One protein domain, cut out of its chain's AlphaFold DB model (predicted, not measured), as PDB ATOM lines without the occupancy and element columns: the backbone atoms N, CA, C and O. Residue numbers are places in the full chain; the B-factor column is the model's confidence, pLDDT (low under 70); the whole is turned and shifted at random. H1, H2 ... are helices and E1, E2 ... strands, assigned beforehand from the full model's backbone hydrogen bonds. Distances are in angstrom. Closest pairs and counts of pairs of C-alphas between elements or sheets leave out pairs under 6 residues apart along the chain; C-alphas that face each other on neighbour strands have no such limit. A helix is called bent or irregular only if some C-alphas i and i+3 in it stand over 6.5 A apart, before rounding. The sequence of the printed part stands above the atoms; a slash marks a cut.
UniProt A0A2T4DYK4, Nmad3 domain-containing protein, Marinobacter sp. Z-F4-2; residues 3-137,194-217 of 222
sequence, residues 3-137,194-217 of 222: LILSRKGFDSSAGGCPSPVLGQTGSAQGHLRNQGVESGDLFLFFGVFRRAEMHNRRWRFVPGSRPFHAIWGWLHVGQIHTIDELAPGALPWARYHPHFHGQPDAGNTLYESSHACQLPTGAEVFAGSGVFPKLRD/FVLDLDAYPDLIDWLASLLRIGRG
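Overview. This is residues 3 to 137 and 194 to 217 of the 222 residues of the protein "Nmad3 domain-containing protein" of Marinobacter sp. Z-F4-2 (UniProt A0A2T4DYK4). A strongly twisted, branched sheet of seven strands is built round the long, sharply bent strand E6, with helix H1 on one face and helix H2 on the opposite face. E3 and one part of E6 run together as a long two-stranded ribbon toward the small hairpin E4 and E5 at one end of the domain, while the loops of residues 83 to 108 lie toward the other end; a second small hairpin, E8 and E9, is beside H2. The printed part has 159 residues, with two named helices and eleven named strands in the order E1 E2 H1 E3 E4 E5 E6 E7 E8 E9 E10 E11 H2, and its class is mixed, helices and strands. Among the large sheet's neighbours, E1 and E3 are parallel and the other pairs antiparallel. The whole is compact, with a radius of gyration of the C-alphas of 17.4 A and spans of 52 by 41 by 32 A.

Along the chain. The largest sheet holds E1, residues 3 to 6, from C-alpha 3 at (179.130, 159.388, 127.479); E2, residues 21 to 24; E3, residues 42 to 50, 25.5 A long; E6, residues 67 to 82, 35.6 A; E7, residues 109 to 113, 13.1 A; E10, residues 129 to 131; and E11, residues 194 to 197. E4 is residues 52 to 55, E5 58 to 61, E8 116 to 118 and E9 125 to 127. H1 is residues 26 to 34, 12.2 A; H2 is residues 204 to 216, 19.0 A, ending at C-alpha 216 at (162.887, 169.643, 125.146).

Arrangement. E6 bends by 89 degrees at residue 78. E3 lies on one side of E6, with N 43 and O 75 2.8 A apart; E7 and E10 lie on the other side, with N 81 and O 110 at 2.9 A and N 74 and O 130 at 2.9 A. E6 and E7 form a hairpin. E3 lies on one side of E1, with N 4 and O 42 2.8 A apart, and E11 on the other side, with N 3 and O 196 2.8 A apart. The edge strand E2 is antiparallel to E7, N 22 to O 111 at 2.9 A. In the hairpin E4 and E5, N 53 and O 60 are 2.8 A apart; in the hairpin E8 and E9, N 117 and O 126 are 2.8 A apart. H1 is on the branched sheet at a height of 6.4 A, over none of its strands. H2 is on the opposite face at a height of 10.1 A, across the strands, at 66 degrees to E3 on the local plane. The closest C-alphas of H2 and E10 are those of Val 131 and Gly 215, 6.1 A. Every O i to N i+4 pair is within hydrogen-bond range in H1, and 7 of 9 in H2.

Size, cuts and confidence. The C-alphas of Gly 64 and Pro 88, the two farthest apart, are 53.4 A apart. Residues 138 to 193 are not printed, and C-alphas 137 and 194 are 21.0 A apart across the cut. The links E1 to E2 and E6 to E7 are long. Mean pLDDT of the printed part is 89.1; residues 9 to 19 and residue 217 are under 70.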
ATOM      1  N   LEU A   3     179.711 158.390 126.591       97.88
ATOM      2  CA  LEU A   3     179.130 159.388 127.479       97.88
ATOM      3  C   LEU A   3     180.246 160.089 128.253       97.88
ATOM      4  O   LEU A   3     181.041 159.438 128.927       97.88
ATOM      5  N   ILE A   4     180.272 161.418 128.209       97.94
ATOM      6  CA  ILE A   4     181.255 162.243 128.904       97.94
ATOM      7  C   ILE A   4     180.559 163.112 129.948       97.94
ATOM      8  O   ILE A   4     179.846 164.054 129.618       97.94
ATOM      9  N   LEU A   5     180.807 162.852 131.229       96.88
ATOM     10  CA  LEU A   5     180.411 163.748 132.315       96.88
ATOM     11  C   LEU A   5     181.475 164.839 132.465       96.88
ATOM     12  O   LEU A   5     182.596 164.553 132.887       96.88
ATOM     13  N   SER A   6     181.136 166.087 132.144       94.62
ATOM     14  CA  SER A   6     182.078 167.215 132.153       94.62
ATOM     15  C   SER A   6     181.734 168.256 133.211       94.62
ATOM     16  O   SER A   6     180.584 168.668 133.349       94.62
ATOM     17  N   ARG A   7     182.754 168.724 133.941       88.75
ATOM     18  CA  ARG A   7     182.637 169.833 134.906       88.75
ATOM     19  C   ARG A   7     182.618 171.216 134.259       88.75
ATOM     20  O   ARG A   7     182.427 172.207 134.965       88.75
ATOM     21  N   LYS A   8     182.904 171.313 132.958       74.81
ATOM     22  CA  LYS A   8     183.011 172.601 132.271       74.81
ATOM     23  C   LYS A   8     181.641 173.170 131.913       74.81
ATOM     24  O   LYS A   8     180.725 172.433 131.574       74.81
ATOM     25  N   GLY A   9     181.552 174.499 131.951       58.97
ATOM     26  CA  GLY A   9     180.563 175.278 131.204       58.97
ATOM     27  C   GLY A   9     180.868 175.245 129.707       58.97
ATOM     28  O   GLY A   9     182.044 175.250 129.345       58.97
ATOM     29  N   PHE A  10     179.844 175.244 128.853       53.78
ATOM     30  CA  PHE A  10     179.981 175.627 127.445       53.78
ATOM     31  C   PHE A  10     179.373 177.019 127.254       53.78
ATOM     32  O   PHE A  10     178.469 177.409 128.000       53.78
ATOM     33  N   ASP A  11     179.898 177.780 126.299       51.41
ATOM     34  CA  ASP A  11     179.446 179.145 126.041       51.41
ATOM     35  C   ASP A  11     178.125 179.134 125.252       51.41
ATOM     36  O   ASP A  11     178.040 178.562 124.165       51.41
ATOM     37  N   SER A  12     177.081 179.745 125.813       50.28
ATOM     38  CA  SER A  12     175.768 179.899 125.176       50.28
ATOM     39  C   SER A  12     175.578 181.260 124.495       50.28
ATOM     40  O   SER A  12     174.516 181.506 123.927       50.28
ATOM     41  N   SER A  13     176.579 182.148 124.532       44.81
ATOM     42  CA  SER A  13     176.494 183.533 124.045       44.81
ATOM     43  C   SER A  13     176.635 183.702 122.523       44.81
ATOM     44  O   SER A  13     176.718 184.831 122.038       44.81
ATOM     45  N   ALA A  14     176.590 182.612 121.747       44.72
ATOM     46  CA  ALA A  14     176.582 182.662 120.286       44.72
ATOM     47  C   ALA A  14     175.383 183.481 119.765       44.72
ATOM     48  O   ALA A  14     174.226 183.053 119.803       44.72
ATOM     49  N   GLY A  15     175.675 184.694 119.286       34.91
ATOM     50  CA  GLY A  15     174.711 185.606 118.690       34.91
ATOM     51  C   GLY A  15     174.079 185.037 117.417       34.91
ATOM     52  O   GLY A  15     174.767 184.564 116.519       34.91
ATOM     53  N   GLY A  16     172.751 185.112 117.331       37.72
ATOM     54  CA  GLY A  16     171.976 184.972 116.090       37.72
ATOM     55  C   GLY A  16     171.770 183.554 115.537       37.72
ATOM     56  O   GLY A  16     170.754 183.332 114.885       37.72
ATOM     57  N   CYS A  17     172.655 182.595 115.821       36.22
ATOM     58  CA  CYS A  17     172.462 181.155 115.590       36.22
ATOM     59  C   CYS A  17     173.377 180.350 116.538       36.22
ATOM     60  O   CYS A  17     174.597 180.483 116.445       36.22
ATOM     61  N   PRO A  18     172.841 179.519 117.451       44.69
ATOM     62  CA  PRO A  18     173.666 178.766 118.388       44.69
ATOM     63  C   PRO A  18     174.214 177.488 117.742       44.69
ATOM     64  O   PRO A  18     173.485 176.513 117.581       44.69
ATOM     65  N   SER A  19     175.513 177.465 117.435       55.50
ATOM     66  CA  SER A  19     176.283 176.219 117.496       55.50
ATOM     67  C   SER A  19     177.088 176.269 118.793       55.50
ATOM     68  O   SER A  19     178.056 177.030 118.884       55.50
ATOM     69  N   PRO A  20     176.646 175.592 119.861       77.31
ATOM     70  CA  PRO A  20     177.393 175.591 121.103       77.31
ATOM     71  C   PRO A  20     178.688 174.814 120.938       77.31
ATOM     72  O   PRO A  20     178.726 173.711 120.387       77.31
ATOM     73  N   VAL A  21     179.747 175.434 121.439       88.25
ATOM     74  CA  VAL A  21     181.113 174.949 121.330       88.25
ATOM     75  C   VAL A  21     181.719 174.758 122.707       88.25
ATOM     76  O   VAL A  21     181.455 175.519 123.641       88.25
ATOM     77  N   LEU A  22     182.561 173.741 122.827       91.06
ATOM     78  CA  LEU A  22     183.343 173.453 124.018       91.06
ATOM     79  C   LEU A  22     184.822 173.451 123.638       91.06
ATOM     80  O   LEU A  22     185.281 172.571 122.915       91.06
ATOM     81  N   GLY A  23     185.585 174.407 124.159       91.69
ATOM     82  CA  GLY A  23     187.039 174.389 124.020       91.69
ATOM     83  C   GLY A  23     187.726 173.554 125.095       91.69
ATOM     84  O   GLY A  23     187.388 173.639 126.282       91.69
ATOM     85  N   GLN A  24     188.730 172.782 124.695       92.69
ATOM     86  CA  GLN A  24     189.599 171.999 125.566       92.69
ATOM     87  C   GLN A  24     191.060 172.156 125.180       92.69
ATOM     88  O   GLN A  24     191.386 172.399 124.027       92.69
ATOM     89  N   THR A  25     191.936 172.062 126.179       92.69
ATOM     90  CA  THR A  25     193.381 172.069 125.955       92.69
ATOM     91  C   THR A  25     194.122 171.346 127.075       92.69
ATOM     92  O   THR A  25     193.515 170.956 128.085       92.69
ATOM     93  N   GLY A  26     195.429 171.143 126.910       91.25
ATOM     94  CA  GLY A  26     196.295 170.541 127.922       91.25
ATOM     95  C   GLY A  26     195.827 169.154 128.383       91.25
ATOM     96  O   GLY A  26     195.421 168.310 127.586       91.25
ATOM     97  N   SER A  27     195.892 168.896 129.696       90.50
ATOM     98  CA  SER A  27     195.594 167.564 130.256       90.50
ATOM     99  C   SER A  27     194.144 167.104 130.067       90.50
ATOM    100  O   SER A  27     193.917 165.906 129.909       90.50
ATOM    101  N   ALA A  28     193.180 168.032 130.041       91.25
ATOM    102  CA  ALA A  28     191.775 167.718 129.786       91.25
ATOM    103  C   ALA A  28     191.590 167.208 128.350       91.25
ATOM    104  O   ALA A  28     191.031 166.131 128.146       91.25
ATOM    105  N   GLN A  29     192.168 167.908 127.364       94.88
ATOM    106  CA  GLN A  29     192.122 167.437 125.980       94.88
ATOM    107  C   GLN A  29     192.895 166.134 125.782       94.88
ATOM    108  O   GLN A  29     192.412 165.216 125.121       94.88
ATOM    109  N   GLY A  30     194.083 166.024 126.381       95.19
ATOM    110  CA  GLY A  30     194.869 164.794 126.336       95.19
ATOM    111  C   GLY A  30     194.092 163.591 126.876       95.19
ATOM    112  O   GLY A  30     194.151 162.518 126.283       95.19
ATOM    113  N   HIS A  31     193.320 163.775 127.953       95.69
ATOM    114  CA  HIS A  31     192.437 162.739 128.492       95.69
ATOM    115  C   HIS A  31     191.342 162.341 127.501       95.69
ATOM    116  O   HIS A  31     191.217 161.156 127.209       95.69
ATOM    117  N   LEU A  32     190.599 163.302 126.941       96.56
ATOM    118  CA  LEU A  32     189.537 163.025 125.962       96.56
ATOM    119  C   LEU A  32     190.068 162.268 124.739       96.56
ATOM    120  O   LEU A  32     189.503 161.245 124.358       96.56
ATOM    121  N   ARG A  33     191.209 162.702 124.189       96.81
ATOM    122  CA  ARG A  33     191.887 162.009 123.085       96.81
ATOM    123  C   ARG A  33     192.290 160.583 123.462       96.81
ATOM    124  O   ARG A  33     192.038 159.659 122.700       96.81
ATOM    125  N   ASN A  34     192.879 160.381 124.642       96.56
ATOM    126  CA  ASN A  34     193.303 159.053 125.101       96.56
ATOM    127  C   ASN A  34     192.126 158.114 125.407       96.56
ATOM    128  O   ASN A  34     192.296 156.899 125.381       96.56
ATOM    129  N   GLN A  35     190.950 158.658 125.725       97.00
ATOM    130  CA  GLN A  35     189.711 157.889 125.872       97.00
ATOM    131  C   GLN A  35     189.009 157.626 124.527       97.00
ATOM    132  O   GLN A  35     187.989 156.938 124.502       97.00
ATOM    133  N   GLY A  36     189.547 158.152 123.420       97.00
ATOM    134  CA  GLY A  36     188.996 157.976 122.080       97.00
ATOM    135  C   GLY A  36     187.716 158.771 121.836       97.00
ATOM    136  O   GLY A  36     186.858 158.293 121.108       97.00
ATOM    137  N   VAL A  37     187.554 159.937 122.468       97.69
ATOM    138  CA  VAL A  37     186.373 160.782 122.236       97.69
ATOM    139  C   VAL A  37     186.364 161.301 120.801       97.69
ATOM    140  O   VAL A  37     187.346 161.891 120.346       97.69
ATOM    141  N   GLU A  38     185.238 161.118 120.118       97.50
ATOM    142  CA  GLU A  38     185.063 161.376 118.689       97.50
ATOM    143  C   GLU A  38     183.689 161.997 118.361       97.50
ATOM    144  O   GLU A  38     182.849 162.226 119.237       97.50
ATOM    145  N   SER A  39     183.461 162.327 117.086       97.25
ATOM    146  CA  SER A  39     182.139 162.748 116.608       97.25
ATOM    147  C   SER A  39     181.100 161.650 116.846       97.25
ATOM    148  O   SER A  39     181.346 160.484 116.559       97.25
ATOM    149  N   GLY A  40     179.917 162.029 117.326       96.31
ATOM    150  CA  GLY A  40     178.873 161.095 117.752       96.31
ATOM    151  C   GLY A  40     178.865 160.802 119.254       96.31
ATOM    152  O   GLY A  40     177.949 160.137 119.728       96.31
ATOM    153  N   ASP A  41     179.838 161.301 120.018       97.69
ATOM    154  CA  ASP A  41     179.845 161.166 121.475       97.69
ATOM    155  C   ASP A  41     179.018 162.260 122.170       97.69
ATOM    156  O   ASP A  41     178.738 163.317 121.603       97.69
ATOM    157  N   LEU A  42     178.614 162.023 123.422       97.25
ATOM    158  CA  LEU A  42     177.715 162.910 124.163       97.25
ATOM    159  C   LEU A  42     178.357 163.437 125.445       97.25
ATOM    160  O   LEU A  42     178.607 162.687 126.387       97.25
ATOM    161  N   PHE A  43     178.515 164.753 125.537       97.31
ATOM    162  CA  PHE A  43     178.790 165.443 126.789       97.31
ATOM    163  C   PHE A  43     177.496 165.696 127.566       97.31
ATOM    164  O   PHE A  43     176.541 166.261 127.034       97.31
ATOM    165  N   LEU A  44     177.502 165.363 128.856       96.56
ATOM    166  CA  LEU A  44     176.588 165.895 129.860       96.56
ATOM    167  C   LEU A  44     177.380 166.782 130.815       96.56
ATOM    168  O   LEU A  44     178.313 166.338 131.491       96.56
ATOM    169  N   PHE A  45     176.994 168.047 130.886       95.25
ATOM    170  CA  PHE A  45     177.653 169.012 131.745       95.25
ATOM    171  C   PHE A  45     177.015 169.021 133.120       95.25
ATOM    172  O   PHE A  45     175.796 169.146 133.251       95.25
ATOM    173  N   PHE A  46     177.842 168.939 134.154       94.81
ATOM    174  CA  PHE A  46     177.406 169.024 135.536       94.81
ATOM    175  C   PHE A  46     178.235 170.050 136.309       94.81
ATOM    176  O   PHE A  46     179.365 170.372 135.953       94.81
ATOM    177  N   GLY A  47     177.662 170.580 137.382       92.75
ATOM    178  CA  GLY A  47     178.307 171.589 138.218       92.75
ATOM    179  C   GLY A  47     177.900 171.460 139.676       92.75
ATOM    180  O   GLY A  47     177.012 170.676 140.012       92.75
ATOM    181  N   VAL A  48     178.556 172.231 140.546       92.56
ATOM    182  CA  VAL A  48     178.176 172.334 141.959       92.56
ATOM    183  C   VAL A  48     177.124 173.425 142.108       92.56
ATOM    184  O   VAL A  48     177.388 174.595 141.846       92.56
ATOM    185  N   PHE A  49     175.946 173.044 142.577       93.75
ATOM    186  CA  PHE A  49     174.833 173.938 142.850       93.75
ATOM    187  C   PHE A  49     174.514 173.958 144.337       93.75
ATOM    188  O   PHE A  49     174.866 173.052 145.094       93.75
ATOM    189  N   ARG A  50     173.812 175.002 144.766       94.19
ATOM    190  CA  ARG A  50     173.240 175.110 146.105       94.19
ATOM    191  C   ARG A  50     171.927 175.869 146.009       94.19
ATOM    192  O   ARG A  50     171.828 176.825 145.243       94.19
ATOM    193  N   ARG A  51     170.916 175.448 146.778       93.81
ATOM    194  CA  ARG A  51     169.604 176.112 146.773       93.81
ATOM    195  C   ARG A  51     169.764 177.580 147.166       93.81
ATOM    196  O   ARG A  51     170.386 177.882 148.186       93.81
ATOM    197  N   ALA A  52     169.185 178.465 146.367       94.44
ATOM    198  CA  ALA A  52     169.195 179.900 146.588       94.44
ATOM    199  C   ALA A  52     167.767 180.445 146.639       94.44
ATOM    200  O   ALA A  52     166.867 179.924 145.984       94.44
ATOM    201  N   GLU A  53     167.576 181.494 147.426       96.00
ATOM    202  CA  GLU A  53     166.319 182.214 147.580       96.00
ATOM    203  C   GLU A  53     166.566 183.721 147.494       96.00
ATOM    204  O   GLU A  53     167.647 184.220 147.827       96.00
ATOM    205  N   MET A  54     165.548 184.453 147.048       96.75
ATOM    206  CA  MET A  54     165.556 185.908 147.084       96.75
ATOM    207  C   MET A  54     165.154 186.364 148.488       96.75
ATOM    208  O   MET A  54     164.033 186.126 148.925       96.75
ATOM    209  N   HIS A  55     166.047 187.054 149.188       94.94
ATOM    210  CA  HIS A  55     165.790 187.625 150.507       94.94
ATOM    211  C   HIS A  55     166.195 189.098 150.510       94.94
ATOM    212  O   HIS A  55     167.343 189.432 150.220       94.94
ATOM    213  N   ASN A  56     165.258 189.997 150.827       94.50
ATOM    214  CA  ASN A  56     165.469 191.450 150.769       94.50
ATOM    215  C   ASN A  56     166.063 191.921 149.424       94.50
ATOM    216  O   ASN A  56     167.026 192.684 149.393       94.50
ATOM    217  N   ARG A  57     165.501 191.435 148.303       95.44
ATOM    218  CA  ARG A  57     165.946 191.740 146.923       95.44
ATOM    219  C   ARG A  57     167.396 191.339 146.611       95.44
ATOM    220  O   ARG A  57     167.968 191.824 145.637       95.44
ATOM    221  N   ARG A  58     167.999 190.463 147.418       95.69
ATOM    222  CA  ARG A  58     169.318 189.873 147.170       95.69
ATOM    223  C   ARG A  58     169.207 188.356 147.147       95.69
ATOM    224  O   ARG A  58     168.500 187.769 147.964       95.69
ATOM    225  N   TRP A  59     169.938 187.723 146.240       95.88
ATOM    226  CA  TRP A  59     170.096 186.277 146.263       95.88
ATOM    227  C   TRP A  59     170.948 185.869 147.462       95.88
ATOM    228  O   TRP A  59     172.029 186.415 147.682       95.88
ATOM    229  N   ARG A  60     170.471 184.889 148.225       95.69
ATOM    230  CA  ARG A  60     171.260 184.192 149.241       95.69
ATOM    231  C   ARG A  60     171.063 182.693 149.106       95.69
ATOM    232  O   ARG A  60     170.035 182.246 148.608       95.69
ATOM    233  N   PHE A  61     172.013 181.906 149.599       96.69
ATOM    234  CA  PHE A  61     171.760 180.481 149.776       96.69
ATOM    235  C   PHE A  61     170.726 180.260 150.872       96.69
ATOM    236  O   PHE A  61     170.777 180.914 151.915       96.69
ATOM    237  N   VAL A  62     169.821 179.310 150.642       96.62
ATOM    238  CA  VAL A  62     168.838 178.895 151.645       96.62
ATOM    239  C   VAL A  62     169.609 178.383 152.870       96.62
ATOM    240  O   VAL A  62     170.433 177.467 152.712       96.62
ATOM    241  N   PRO A  63     169.401 178.947 154.074       95.44
ATOM    242  CA  PRO A  63     170.070 178.483 155.285       95.44
ATOM    243  C   PRO A  63     169.884 176.974 155.493       95.44
ATOM    244  O   PRO A  63     168.813 176.428 155.252       95.44
ATOM    245  N   GLY A  64     170.950 176.271 155.879       93.00
ATOM    246  CA  GLY A  64     170.928 174.813 156.059       93.00
ATOM    247  C   GLY A  64     170.943 173.980 154.767       93.00
ATOM    248  O   GLY A  64     171.179 172.774 154.835       93.00
ATOM    249  N   SER A  65     170.773 174.589 153.585       94.38
ATOM    250  CA  SER A  65     170.924 173.864 152.318       94.38
ATOM    251  C   SER A  65     172.372 173.435 152.088       94.38
ATOM    252  O   SER A  65     173.317 174.155 152.435       94.38
ATOM    253  N   ARG A  66     172.543 172.265 151.472       94.56
ATOM    254  CA  ARG A  66     173.846 171.680 151.142       94.56
ATOM    255  C   ARG A  66     174.167 171.863 149.657       94.56
ATOM    256  O   ARG A  66     173.234 171.959 148.856       94.56
ATOM    257  N   PRO A  67     175.457 171.933 149.286       95.50
ATOM    258  CA  PRO A  67     175.852 171.849 147.890       95.50
ATOM    259  C   PRO A  67     175.555 170.453 147.325       95.50
ATOM    260  O   PRO A  67     175.639 169.459 148.046       95.50
ATOM    261  N   PHE A  68     175.244 170.385 146.037       96.69
ATOM    262  CA  PHE A  68     174.988 169.151 145.300       96.69
ATOM    263  C   PHE A  68     175.498 169.280 143.862       96.69
ATOM    264  O   PHE A  68     175.595 170.381 143.325       96.69
ATOM    265  N   HIS A  69     175.839 168.162 143.237       96.31
ATOM    266  CA  HIS A  69     176.130 168.088 141.814       96.31
ATOM    267  C   HIS A  69     174.838 167.849 141.045       96.31
ATOM    268  O   HIS A  69     174.065 166.957 141.399       96.31
ATOM    269  N   ALA A  70     174.627 168.620 139.985       96.06
ATOM    270  CA  ALA A  70     173.531 168.398 139.054       96.06
ATOM    271  C   ALA A  70     173.978 168.620 137.611       96.06
ATOM    272  O   ALA A  70     174.846 169.457 137.347       96.06
ATOM    273  N   ILE A  71     173.370 167.861 136.705       96.31
ATOM    274  CA  ILE A  71     173.487 168.013 135.262       96.31
ATOM    275  C   ILE A  71     172.652 169.227 134.849       96.31
ATOM    276  O   ILE A  71     171.504 169.372 135.267       96.31
ATOM    277  N   TRP A  72     173.224 170.107 134.037       93.31
ATOM    278  CA  TRP A  72     172.570 171.349 133.619       93.31
ATOM    279  C   TRP A  72     172.516 171.530 132.098       93.31
ATOM    280  O   TRP A  72     171.738 172.358 131.631       93.31
ATOM    281  N   GLY A  73     173.254 170.740 131.315       93.44
ATOM    282  CA  GLY A  73     173.185 170.794 129.855       93.44
ATOM    283  C   GLY A  73     173.858 169.618 129.165       93.44
ATOM    284  O   GLY A  73     174.440 168.752 129.821       93.44
ATOM    285  N   TRP A  74     173.780 169.602 127.837       95.12
ATOM    286  CA  TRP A  74     174.386 168.577 126.994       95.12
ATOM    287  C   TRP A  74     174.957 169.154 125.695       95.12
ATOM    288  O   TRP A  74     174.527 170.212 125.231       95.12
ATOM    289  N   LEU A  75     175.914 168.430 125.115       95.12
ATOM    290  CA  LEU A  75     176.468 168.665 123.781       95.12
ATOM    291  C   LEU A  75     176.820 167.316 123.156       95.12
ATOM    292  O   LEU A  75     177.691 166.603 123.642       95.12
ATOM    293  N   HIS A  76     176.140 166.971 122.078       96.25
ATOM    294  CA  HIS A  76     176.455 165.857 121.203       96.25
ATOM    295  C   HIS A  76     177.462 166.334 120.162       96.25
ATOM    296  O   HIS A  76     177.226 167.324 119.468       96.25
ATOM    297  N   VAL A  77     178.599 165.656 120.070       96.88
ATOM    298  CA  VAL A  77     179.731 166.082 119.250       96.88
ATOM    299  C   VAL A  77     179.397 165.884 117.776       96.88
ATOM    300  O   VAL A  77     179.187 164.764 117.315       96.88
ATOM    301  N   GLY A  78     179.360 166.978 117.022       96.12
ATOM    302  CA  GLY A  78     179.255 166.961 115.566       96.12
ATOM    303  C   GLY A  78     180.632 166.963 114.917       96.12
ATOM    304  O   GLY A  78     180.945 166.080 114.117       96.12
ATOM    305  N   GLN A  79     181.465 167.935 115.283       95.75
ATOM    306  CA  GLN A  79     182.810 168.107 114.732       95.75
ATOM    307  C   GLN A  79     183.824 168.378 115.844       95.75
ATOM    308  O   GLN A  79     183.495 168.942 116.889       95.75
ATOM    309  N   ILE A  80     185.067 167.967 115.607       96.62
ATOM    310  CA  ILE A  80     186.202 168.202 116.496       96.62
ATOM    311  C   ILE A  80     187.271 168.919 115.681       96.62
ATOM    312  O   ILE A  80     187.749 168.391 114.680       96.62
ATOM    313  N   HIS A  81     187.641 170.118 116.118       95.75
ATOM    314  CA  HIS A  81     188.575 170.986 115.412       95.75
ATOM    315  C   HIS A  81     189.846 171.169 116.234       95.75
ATOM    316  O   HIS A  81     189.791 171.756 117.316       95.75
ATOM    317  N   THR A  82     190.996 170.723 115.732       95.38
ATOM    318  CA  THR A  82     192.297 171.106 116.301       95.38
ATOM    319  C   THR A  82     192.628 172.517 115.832       95.38
ATOM    320  O   THR A  82     192.919 172.733 114.659       95.38
ATOM    321  N   ILE A  83     192.539 173.497 116.730       93.94
ATOM    322  CA  ILE A  83     192.518 174.922 116.376       93.94
ATOM    323  C   ILE A  83     193.791 175.359 115.653       93.94
ATOM    324  O   ILE A  83     193.705 176.057 114.643       93.94
ATOM    325  N   ASP A  84     194.952 174.924 116.134       90.69
ATOM    326  CA  ASP A  84     196.249 175.314 115.574       90.69
ATOM    327  C   ASP A  84     196.585 174.601 114.246       90.69
ATOM    328  O   ASP A  84     197.542 174.974 113.569       90.69
ATOM    329  N   GLU A  85     195.776 173.619 113.829       93.38
ATOM    330  CA  GLU A  85     195.877 172.945 112.523       93.38
ATOM    331  C   GLU A  85     194.919 173.546 111.477       93.38
ATOM    332  O   GLU A  85     194.973 173.200 110.295       93.38
ATOM    333  N   LEU A  86     194.029 174.457 111.889       92.50
ATOM    334  CA  LEU A  86     193.063 175.077 110.991       92.50
ATOM    335  C   LEU A  86     193.732 176.072 110.036       92.50
ATOM    336  O   LEU A  86     194.581 176.879 110.416       92.50
ATOM    337  N   ALA A  87     193.256 176.092 108.790       91.75
ATOM    338  CA  ALA A  87     193.671 177.098 107.821       91.75
ATOM    339  C   ALA A  87     193.341 178.531 108.306       91.75
ATOM    340  O   ALA A  87     192.327 178.750 108.989       91.75
ATOM    341  N   PRO A  88     194.136 179.545 107.911       86.75
ATOM    342  CA  PRO A  88     193.809 180.941 108.179       86.75
ATOM    343  C   PRO A  88     192.391 181.286 107.701       86.75
ATOM    344  O   PRO A  88     192.015 180.988 106.571       86.75
ATOM    345  N   GLY A  89     191.588 181.905 108.569       85.56
ATOM    346  CA  GLY A  89     190.201 182.274 108.259       85.56
ATOM    347  C   GLY A  89     189.158 181.161 108.428       85.56
ATOM    348  O   GLY A  89     187.968 181.451 108.330       85.56
ATOM    349  N   ALA A  90     189.552 179.923 108.756       90.50
ATOM    350  CA  ALA A  90     188.596 178.869 109.100       90.50
ATOM    351  C   ALA A  90     187.748 179.246 110.332       90.50
ATOM    352  O   ALA A  90     188.211 179.989 111.207       90.50
ATOM    353  N   LEU A  91     186.517 178.724 110.375       90.00
ATOM    354  CA  LEU A  91     185.522 178.933 111.439       90.00
ATOM    355  C   LEU A  91     185.337 180.416 111.830       90.00
ATOM    356  O   LEU A  91     185.511 180.772 112.996       90.00
ATOM    357  N   PRO A  92     184.980 181.309 110.885       89.94
ATOM    358  CA  PRO A  92     184.865 182.746 111.158       89.94
ATOM    359  C   PRO A  92     183.864 183.060 112.280       89.94
ATOM    360  O   PRO A  92     184.081 183.984 113.060       89.94
ATOM    361  N   TRP A  93     182.809 182.255 112.412       87.56
ATOM    362  CA  TRP A  93     181.789 182.384 113.453       87.56
ATOM    363  C   TRP A  93     182.304 182.056 114.862       87.56
ATOM    364  O   TRP A  93     181.755 182.562 115.834       87.56
ATOM    365  N   ALA A  94     183.358 181.245 114.991       88.50
ATOM    366  CA  ALA A  94     183.911 180.814 116.276       88.50
ATOM    367  C   ALA A  94     185.057 181.716 116.761       88.50
ATOM    368  O   ALA A  94     185.586 181.513 117.850       88.50
ATOM    369  N   ARG A  95     185.446 182.730 115.972       87.69
ATOM    370  CA  ARG A  95     186.620 183.578 116.236       87.69
ATOM    371  C   ARG A  95     186.533 184.401 117.514       87.69
ATOM    372  O   ARG A  95     187.567 184.873 117.948       87.69
ATOM    373  N   TYR A  96     185.351 184.567 118.108       86.19
ATOM    374  CA  TYR A  96     185.193 185.197 119.423       86.19
ATOM    375  C   TYR A  96     185.696 184.306 120.573       86.19
ATOM    376  O   TYR A  96     185.920 184.787 121.683       86.19
ATOM    377  N   HIS A  97     185.814 182.996 120.337       86.69
ATOM    378  CA  HIS A  97     186.064 182.021 121.383       86.69
ATOM    379  C   HIS A  97     187.521 182.119 121.881       86.69
ATOM    380  O   HIS A  97     188.441 182.155 121.057       86.69
ATOM    381  N   PRO A  98     187.782 182.076 123.207       87.81
ATOM    382  CA  PRO A  98     189.124 182.278 123.774       87.81
ATOM    383  C   PRO A  98     190.224 181.379 123.194       87.81
ATOM    384  O   PRO A  98     191.390 181.761 123.163       87.81
ATOM    385  N   HIS A  99     189.854 180.199 122.694       90.12
ATOM    386  CA  HIS A  99     190.779 179.248 122.075       90.12
ATOM    387  C   HIS A  99     191.424 179.750 120.768       90.12
ATOM    388  O   HIS A  99     192.467 179.230 120.393       90.12
ATOM    389  N   PHE A 100     190.873 180.777 120.107       89.81
ATOM    390  CA  PHE A 100     191.496 181.424 118.938       89.81
ATOM    391  C   PHE A 100     192.451 182.573 119.298       89.81
ATOM    392  O   PHE A 100     193.075 183.152 118.408       89.81
ATOM    393  N   HIS A 101     192.544 182.936 120.579       89.38
ATOM    394  CA  HIS A 101     193.308 184.095 121.056       89.38
ATOM    395  C   HIS A 101     194.430 183.723 122.038       89.38
ATOM    396  O   HIS A 101     195.111 184.606 122.561       89.38
ATOM    397  N   GLY A 102     194.597 182.430 122.318       85.12
ATOM    398  CA  GLY A 102     195.657 181.905 123.172       85.12
ATOM    399  C   GLY A 102     197.004 181.778 122.459       85.12
ATOM    400  O   GLY A 102     197.142 182.082 121.276       85.12
ATOM    401  N   GLN A 103     198.005 181.306 123.202       87.31
ATOM    402  CA  GLN A 103     199.250 180.827 122.601       87.31
ATOM    403  C   GLN A 103     199.002 179.492 121.881       87.31
ATOM    404  O   GLN A 103     198.151 178.733 122.355       87.31
ATOM    405  N   PRO A 104     199.749 179.187 120.803       86.56
ATOM    406  CA  PRO A 104     199.627 177.910 120.112       86.56
ATOM    407  C   PRO A 104     199.840 176.727 121.060       86.56
ATOM    408  O   PRO A 104     200.818 176.690 121.814       86.56
ATOM    409  N   ASP A 105     198.942 175.750 121.001       89.12
ATOM    410  CA  ASP A 105     199.007 174.509 121.766       89.12
ATOM    411  C   ASP A 105     198.483 173.381 120.871       89.12
ATOM    412  O   ASP A 105     197.326 173.374 120.475       89.12
ATOM    413  N   ALA A 106     199.309 172.378 120.568       88.44
ATOM    414  CA  ALA A 106     198.891 171.248 119.727       88.44
ATOM    415  C   ALA A 106     197.686 170.472 120.306       88.44
ATOM    416  O   ALA A 106     197.033 169.703 119.605       88.44
ATOM    417  N   GLY A 107     197.396 170.636 121.602       90.62
ATOM    418  CA  GLY A 107     196.197 170.124 122.257       90.62
ATOM    419  C   GLY A 107     195.006 171.083 122.257       90.62
ATOM    420  O   GLY A 107     194.022 170.780 122.918       90.62
ATOM    421  N   ASN A 108     195.067 172.229 121.586       94.56
ATOM    422  CA  ASN A 108     193.989 173.204 121.542       94.56
ATOM    423  C   ASN A 108     192.868 172.707 120.623       94.56
ATOM    424  O   ASN A 108     193.005 172.682 119.400       94.56
ATOM    425  N   THR A 109     191.752 172.286 121.207       95.69
ATOM    426  CA  THR A 109     190.661 171.632 120.482       95.69
ATOM    427  C   THR A 109     189.322 172.294 120.773       95.69
ATOM    428  O   THR A 109     189.008 172.613 121.919       95.69
ATOM    429  N   LEU A 110     188.505 172.461 119.736       94.75
ATOM    430  CA  LEU A 110     187.125 172.916 119.833       94.75
ATOM    431  C   LEU A 110     186.181 171.782 119.430       94.75
ATOM    432  O   LEU A 110     186.235 171.290 118.306       94.75
ATOM    433  N   TYR A 111     185.312 171.385 120.351       95.44
ATOM    434  CA  TYR A 111     184.207 170.470 120.093       95.44
ATOM    435  C   TYR A 111     182.989 171.290 119.700       95.44
ATOM    436  O   TYR A 111     182.514 172.115 120.480       95.44
ATOM    437  N   GLU A 112     182.489 171.058 118.499       94.00
ATOM    438  CA  GLU A 112     181.291 171.688 117.971       94.00
ATOM    439  C   GLU A 112     180.105 170.730 118.088       94.00
ATOM    440  O   GLU A 112     180.205 169.551 117.734       94.00
ATOM    441  N   SER A 113     178.977 171.237 118.584       93.94
ATOM    442  CA  SER A 113     177.725 170.484 118.644       93.94
ATOM    443  C   SER A 113     177.246 170.076 117.251       93.94
ATOM    444  O   SER A 113     177.266 170.870 116.317       93.94
ATOM    445  N   SER A 114     176.688 168.876 117.118       93.56
ATOM    446  CA  SER A 114     175.839 168.566 115.966       93.56
ATOM    447  C   SER A 114     174.545 169.393 116.013       93.56
ATOM    448  O   SER A 114     174.160 169.918 117.062       93.56
ATOM    449  N   HIS A 115     173.823 169.483 114.892       90.38
ATOM    450  CA  HIS A 115     172.469 170.057 114.886       90.38
ATOM    451  C   HIS A 115     171.454 169.143 115.585       90.38
ATOM    452  O   HIS A 115     170.554 169.609 116.284       90.38
ATOM    453  N   ALA A 116     171.624 167.833 115.419       91.88
ATOM    454  CA  ALA A 116     170.745 166.813 115.960       91.88
ATOM    455  C   ALA A 116     171.548 165.692 116.626       91.88
ATOM    456  O   ALA A 116     172.651 165.358 116.192       91.88
ATOM    457  N   CYS A 117     170.983 165.117 117.679       91.69
ATOM    458  CA  CYS A 117     171.514 163.982 118.417       91.69
ATOM    459  C   CYS A 117     170.533 162.822 118.276       91.69
ATOM    460  O   CYS A 117     169.377 162.934 118.684       91.69
ATOM    461  N   GLN A 118     170.999 161.698 117.747       91.81
ATOM    462  CA  GLN A 118     170.258 160.445 117.760       91.81
ATOM    463  C   GLN A 118     171.041 159.456 118.614       91.81
ATOM    464  O   GLN A 118     172.205 159.173 118.339       91.81
ATOM    465  N   LEU A 119     170.416 158.974 119.685       91.06
ATOM    466  CA  LEU A 119     171.044 157.978 120.545       91.06
ATOM    467  C   LEU A 119     171.066 156.613 119.834       91.06
ATOM    468  O   LEU A 119     170.158 156.335 119.041       91.06
ATOM    469  N   PRO A 120     172.058 155.745 120.118       87.19
ATOM    470  CA  PRO A 120     172.101 154.388 119.591       87.19
ATOM    471  C   PRO A 120     170.764 153.689 119.817       87.19
ATOM    472  O   PRO A 120     170.162 153.858 120.869       87.19
ATOM    473  N   THR A 121     170.281 152.914 118.847       75.44
ATOM    474  CA  THR A 121     169.025 152.131 118.940       75.44
ATOM    475  C   THR A 121     167.720 152.932 119.125       75.44
ATOM    476  O   THR A 121     166.643 152.341 119.114       75.44
ATOM    477  N   GLY A 122     167.772 154.268 119.211       75.88
ATOM    478  CA  GLY A 122     166.599 155.131 119.348       75.88
ATOM    479  C   GLY A 122     166.088 155.683 118.013       75.88
ATOM    480  O   GLY A 122     166.861 156.152 117.179       75.88
ATOM    481  N   ALA A 123     164.765 155.699 117.824       78.56
ATOM    482  CA  ALA A 123     164.122 156.369 116.682       78.56
ATOM    483  C   ALA A 123     163.973 157.893 116.878       78.56
ATOM    484  O   ALA A 123     163.637 158.626 115.953       78.56
ATOM    485  N   GLU A 124     164.175 158.373 118.104       89.38
ATOM    486  CA  GLU A 124     163.919 159.752 118.496       89.38
ATOM    487  C   GLU A 124     165.135 160.657 118.239       89.38
ATOM    488  O   GLU A 124     166.265 160.318 118.589       89.38
ATOM    489  N   VAL A 125     164.889 161.837 117.658       92.00
ATOM    490  CA  VAL A 125     165.928 162.813 117.291       92.00
ATOM    491  C   VAL A 125     165.879 164.023 118.219       92.00
ATOM    492  O   VAL A 125     164.890 164.752 118.256       92.00
ATOM    493  N   PHE A 126     166.930 164.254 118.995       92.06
ATOM    494  CA  PHE A 126     167.059 165.376 119.927       92.06
ATOM    495  C   PHE A 126     167.835 166.536 119.296       92.06
ATOM    496  O   PHE A 126     168.551 166.344 118.317       92.06
ATOM    497  N   ALA A 127     167.737 167.735 119.875       91.94
ATOM    498  CA  ALA A 127     168.685 168.799 119.560       91.94
ATOM    499  C   ALA A 127     170.100 168.334 119.939       91.94
ATOM    500  O   ALA A 127     170.284 167.705 120.988       91.94
ATOM    501  N   GLY A 128     171.094 168.642 119.103       92.94
ATOM    502  CA  GLY A 128     172.476 168.241 119.376       92.94
ATOM    503  C   GLY A 128     173.037 168.858 120.656       92.94
ATOM    504  O   GLY A 128     173.991 168.352 121.222       92.94
ATOM    505  N   SER A 129     172.407 169.894 121.192       92.56
ATOM    506  CA  SER A 129     172.833 170.553 122.420       92.56
ATOM    507  C   SER A 129     171.688 171.297 123.084       92.56
ATOM    508  O   SER A 129     170.656 171.580 122.471       92.56
ATOM    509  N   GLY A 130     171.879 171.623 124.358       90.81
ATOM    510  CA  GLY A 130     170.918 172.415 125.102       90.81
ATOM    511  C   GLY A 130     171.202 172.466 126.592       90.81
ATOM    512  O   GLY A 130     172.217 171.975 127.089       90.81
ATOM    513  N   VAL A 131     170.276 173.099 127.304       91.00
ATOM    514  CA  VAL A 131     170.297 173.233 128.761       91.00
ATOM    515  C   VAL A 131     169.018 172.665 129.351       91.00
ATOM    516  O   VAL A 131     167.959 172.695 128.724       91.00
ATOM    517  N   PHE A 132     169.097 172.174 130.583       92.25
ATOM    518  CA  PHE A 132     167.922 171.796 131.352       92.25
ATOM    519  C   PHE A 132     167.376 173.040 132.067       92.25
ATOM    520  O   PHE A 132     168.009 173.535 133.000       92.25
ATOM    521  N   PRO A 133     166.205 173.574 131.667       88.06
ATOM    522  CA  PRO A 133     165.742 174.882 132.140       88.06
ATOM    523  C   PRO A 133     165.259 174.867 133.595       88.06
ATOM    524  O   PRO A 133     165.106 175.915 134.219       88.06
ATOM    525  N   LYS A 134     164.963 173.681 134.135       90.69
ATOM    526  CA  LYS A 134     164.487 173.487 135.504       90.69
ATOM    527  C   LYS A 134     165.253 172.339 136.132       90.69
ATOM    528  O   LYS A 134     165.370 171.275 135.528       90.69
ATOM    529  N   LEU A 135     165.707 172.546 137.364       90.94
ATOM    530  CA  LEU A 135     166.245 171.466 138.176       90.94
ATOM    531  C   LEU A 135     165.144 170.431 138.432       90.94
ATOM    532  O   LEU A 135     164.035 170.788 138.838       90.94
ATOM    533  N   ARG A 136     165.474 169.162 138.211       93.31
ATOM    534  CA  ARG A 136     164.661 168.001 138.570       93.31
ATOM    535  C   ARG A 136     165.532 166.970 139.274       93.31
ATOM    536  O   ARG A 136     166.754 167.012 139.129       93.31
ATOM    537  N   ASP A 137     164.914 166.061 140.014       93.00
ATOM    538  CA  ASP A 137     165.640 165.066 140.807       93.00
ATOM    539  C   ASP A 137     166.469 164.117 139.926       93.00
ATOM    540  O   ASP A 137     167.553 163.711 140.332       93.00
ATOM    541  N   PHE A 194     184.875 162.829 132.747       96.19
ATOM    542  CA  PHE A 194     184.774 161.396 133.002       96.19
ATOM    543  C   PHE A 194     184.075 160.699 131.837       96.19
ATOM    544  O   PHE A 194     182.938 161.038 131.530       96.19
ATOM    545  N   VAL A 195     184.740 159.731 131.211       97.75
ATOM    546  CA  VAL A 195     184.263 159.039 130.007       97.75
ATOM    547  C   VAL A 195     183.771 157.636 130.355       97.75
ATOM    548  O   VAL A 195     184.421 156.931 131.129       97.75
ATOM    549  N   LEU A 196     182.620 157.255 129.801       97.75
ATOM    550  CA  LEU A 196     182.027 155.921 129.860       97.75
ATOM    551  C   LEU A 196     181.731 155.451 128.433       97.75
ATOM    552  O   LEU A 196     181.097 156.184 127.675       97.75
ATOM    553  N   ASP A 197     182.159 154.247 128.078       96.44
ATOM    554  CA  ASP A 197     181.831 153.640 126.787       96.44
ATOM    555  C   ASP A 197     180.453 152.972 126.858       96.44
ATOM    556  O   ASP A 197     180.293 151.971 127.552       96.44
ATOM    557  N   LEU A 198     179.448 153.531 126.180       95.44
ATOM    558  CA  LEU A 198     178.070 153.039 126.272       95.44
ATOM    559  C   LEU A 198     177.855 151.710 125.548       95.44
ATOM    560  O   LEU A 198     176.837 151.069 125.796       95.44
ATOM    561  N   ASP A 199     178.799 151.256 124.723       94.12
ATOM    562  CA  ASP A 199     178.688 149.952 124.070       94.12
ATOM    563  C   ASP A 199     178.729 148.816 125.120       94.12
ATOM    564  O   ASP A 199     178.070 147.789 124.959       94.12
ATOM    565  N   ALA A 200     179.404 149.039 126.256       95.94
ATOM    566  CA  ALA A 200     179.379 148.146 127.420       95.94
ATOM    567  C   ALA A 200     178.186 148.389 128.373       95.94
ATOM    568  O   ALA A 200     177.992 147.637 129.331       95.94
ATOM    569  N   TYR A 201     177.389 149.438 128.138       95.81
ATOM    570  CA  TYR A 201     176.284 149.872 129.001       95.81
ATOM    571  C   TYR A 201     175.010 150.212 128.199       95.81
ATOM    572  O   TYR A 201     174.478 151.322 128.332       95.81
ATOM    573  N   PRO A 202     174.475 149.275 127.393       92.62
ATOM    574  CA  PRO A 202     173.313 149.537 126.537       92.62
ATOM    575  C   PRO A 202     172.060 149.946 127.332       92.62
ATOM    576  O   PRO A 202     171.267 150.759 126.862       92.62
ATOM    577  N   ASP A 203     171.918 149.479 128.574       92.25
ATOM    578  CA  ASP A 203     170.781 149.802 129.453       92.25
ATOM    579  C   ASP A 203     170.694 151.296 129.822       92.25
ATOM    580  O   ASP A 203     169.668 151.771 130.312       92.25
ATOM    581  N   LEU A 204     171.769 152.065 129.611       94.94
ATOM    582  CA  LEU A 204     171.790 153.503 129.887       94.94
ATOM    583  C   LEU A 204     171.196 154.345 128.756       94.94
ATOM    584  O   LEU A 204     170.912 155.524 128.975       94.94
ATOM    585  N   ILE A 205     170.979 153.774 127.571       94.38
ATOM    586  CA  ILE A 205     170.463 154.506 126.410       94.38
ATOM    587  C   ILE A 205     169.047 155.039 126.661       94.38
ATOM    588  O   ILE A 205     168.786 156.221 126.432       94.38
ATOM    589  N   ASP A 206     168.146 154.217 127.203       92.69
ATOM    590  CA  ASP A 206     166.768 154.636 127.499       92.69
ATOM    591  C   ASP A 206     166.708 155.702 128.598       92.69
ATOM    592  O   ASP A 206     165.887 156.631 128.557       92.69
ATOM    593  N   TRP A 207     167.616 155.605 129.573       93.62
ATOM    594  CA  TRP A 207     167.789 156.633 130.592       93.62
ATOM    595  C   TRP A 207     168.280 157.948 129.979       93.62
ATOM    596  O   TRP A 207     167.694 158.994 130.262       93.62
ATOM    597  N   LEU A 208     169.284 157.910 129.095       95.19
ATOM    598  CA  LEU A 208     169.776 159.093 128.380       95.19
ATOM    599  C   LEU A 208     168.671 159.740 127.543       95.19
ATOM    600  O   LEU A 208     168.485 160.954 127.616       95.19
ATOM    601  N   ALA A 209     167.891 158.947 126.804       94.50
ATOM    602  CA  ALA A 209     166.759 159.449 126.028       94.50
ATOM    603  C   ALA A 209     165.746 160.162 126.935       94.50
ATOM    604  O   ALA A 209     165.314 161.281 126.652       94.50
ATOM    605  N   SER A 210     165.410 159.545 128.070       92.81
ATOM    606  CA  SER A 210     164.501 160.123 129.065       92.81
ATOM    607  C   SER A 210     165.047 161.419 129.664       92.81
ATOM    608  O   SER A 210     164.288 162.376 129.827       92.81
ATOM    609  N   LEU A 211     166.356 161.486 129.920       93.25
ATOM    610  CA  LEU A 211     167.035 162.690 130.386       93.25
ATOM    611  C   LEU A 211     166.918 163.816 129.349       93.25
ATOM    612  O   LEU A 211     166.440 164.897 129.679       93.25
ATOM    613  N   LEU A 212     167.265 163.563 128.081       93.50
ATOM    614  CA  LEU A 212     167.222 164.569 127.010       93.50
ATOM    615  C   LEU A 212     165.799 165.083 126.725       93.50
ATOM    616  O   LEU A 212     165.621 166.264 126.413       93.50
ATOM    617  N   ARG A 213     164.757 164.256 126.911       91.94
ATOM    618  CA  ARG A 213     163.350 164.707 126.829       91.94
ATOM    619  C   ARG A 213     163.024 165.811 127.838       91.94
ATOM    620  O   ARG A 213     162.221 166.686 127.521       91.94
ATOM    621  N   ILE A 214     163.659 165.825 129.015       88.88
ATOM    622  CA  ILE A 214     163.478 166.895 130.016       88.88
ATOM    623  C   ILE A 214     163.901 168.251 129.433       88.88
ATOM    624  O   ILE A 214     163.248 169.264 129.689       88.88
ATOM    625  N   GLY A 215     164.966 168.263 128.627       80.69
ATOM    626  CA  GLY A 215     165.504 169.463 127.990       80.69
ATOM    627  C   GLY A 215     164.609 170.034 126.886       80.69
ATOM    628  O   GLY A 215     164.595 171.245 126.681       80.69
ATOM    629  N   ARG A 216     163.795 169.199 126.222       72.50
ATOM    630  CA  ARG A 216     162.887 169.643 125.146       72.50
ATOM    631  C   ARG A 216     161.781 170.584 125.609       72.50
ATOM    632  O   ARG A 216     161.317 171.397 124.820       72.50
ATOM    633  N   GLY A 217     161.373 170.514 126.876       54.69
ATOM    634  CA  GLY A 217     160.254 171.294 127.422       54.69
ATOM    635  C   GLY A 217     160.451 172.819 127.475       54.69
ATOM    636  O   GLY A 217     159.671 173.491 128.148       54.69
TER     637      GLY A 217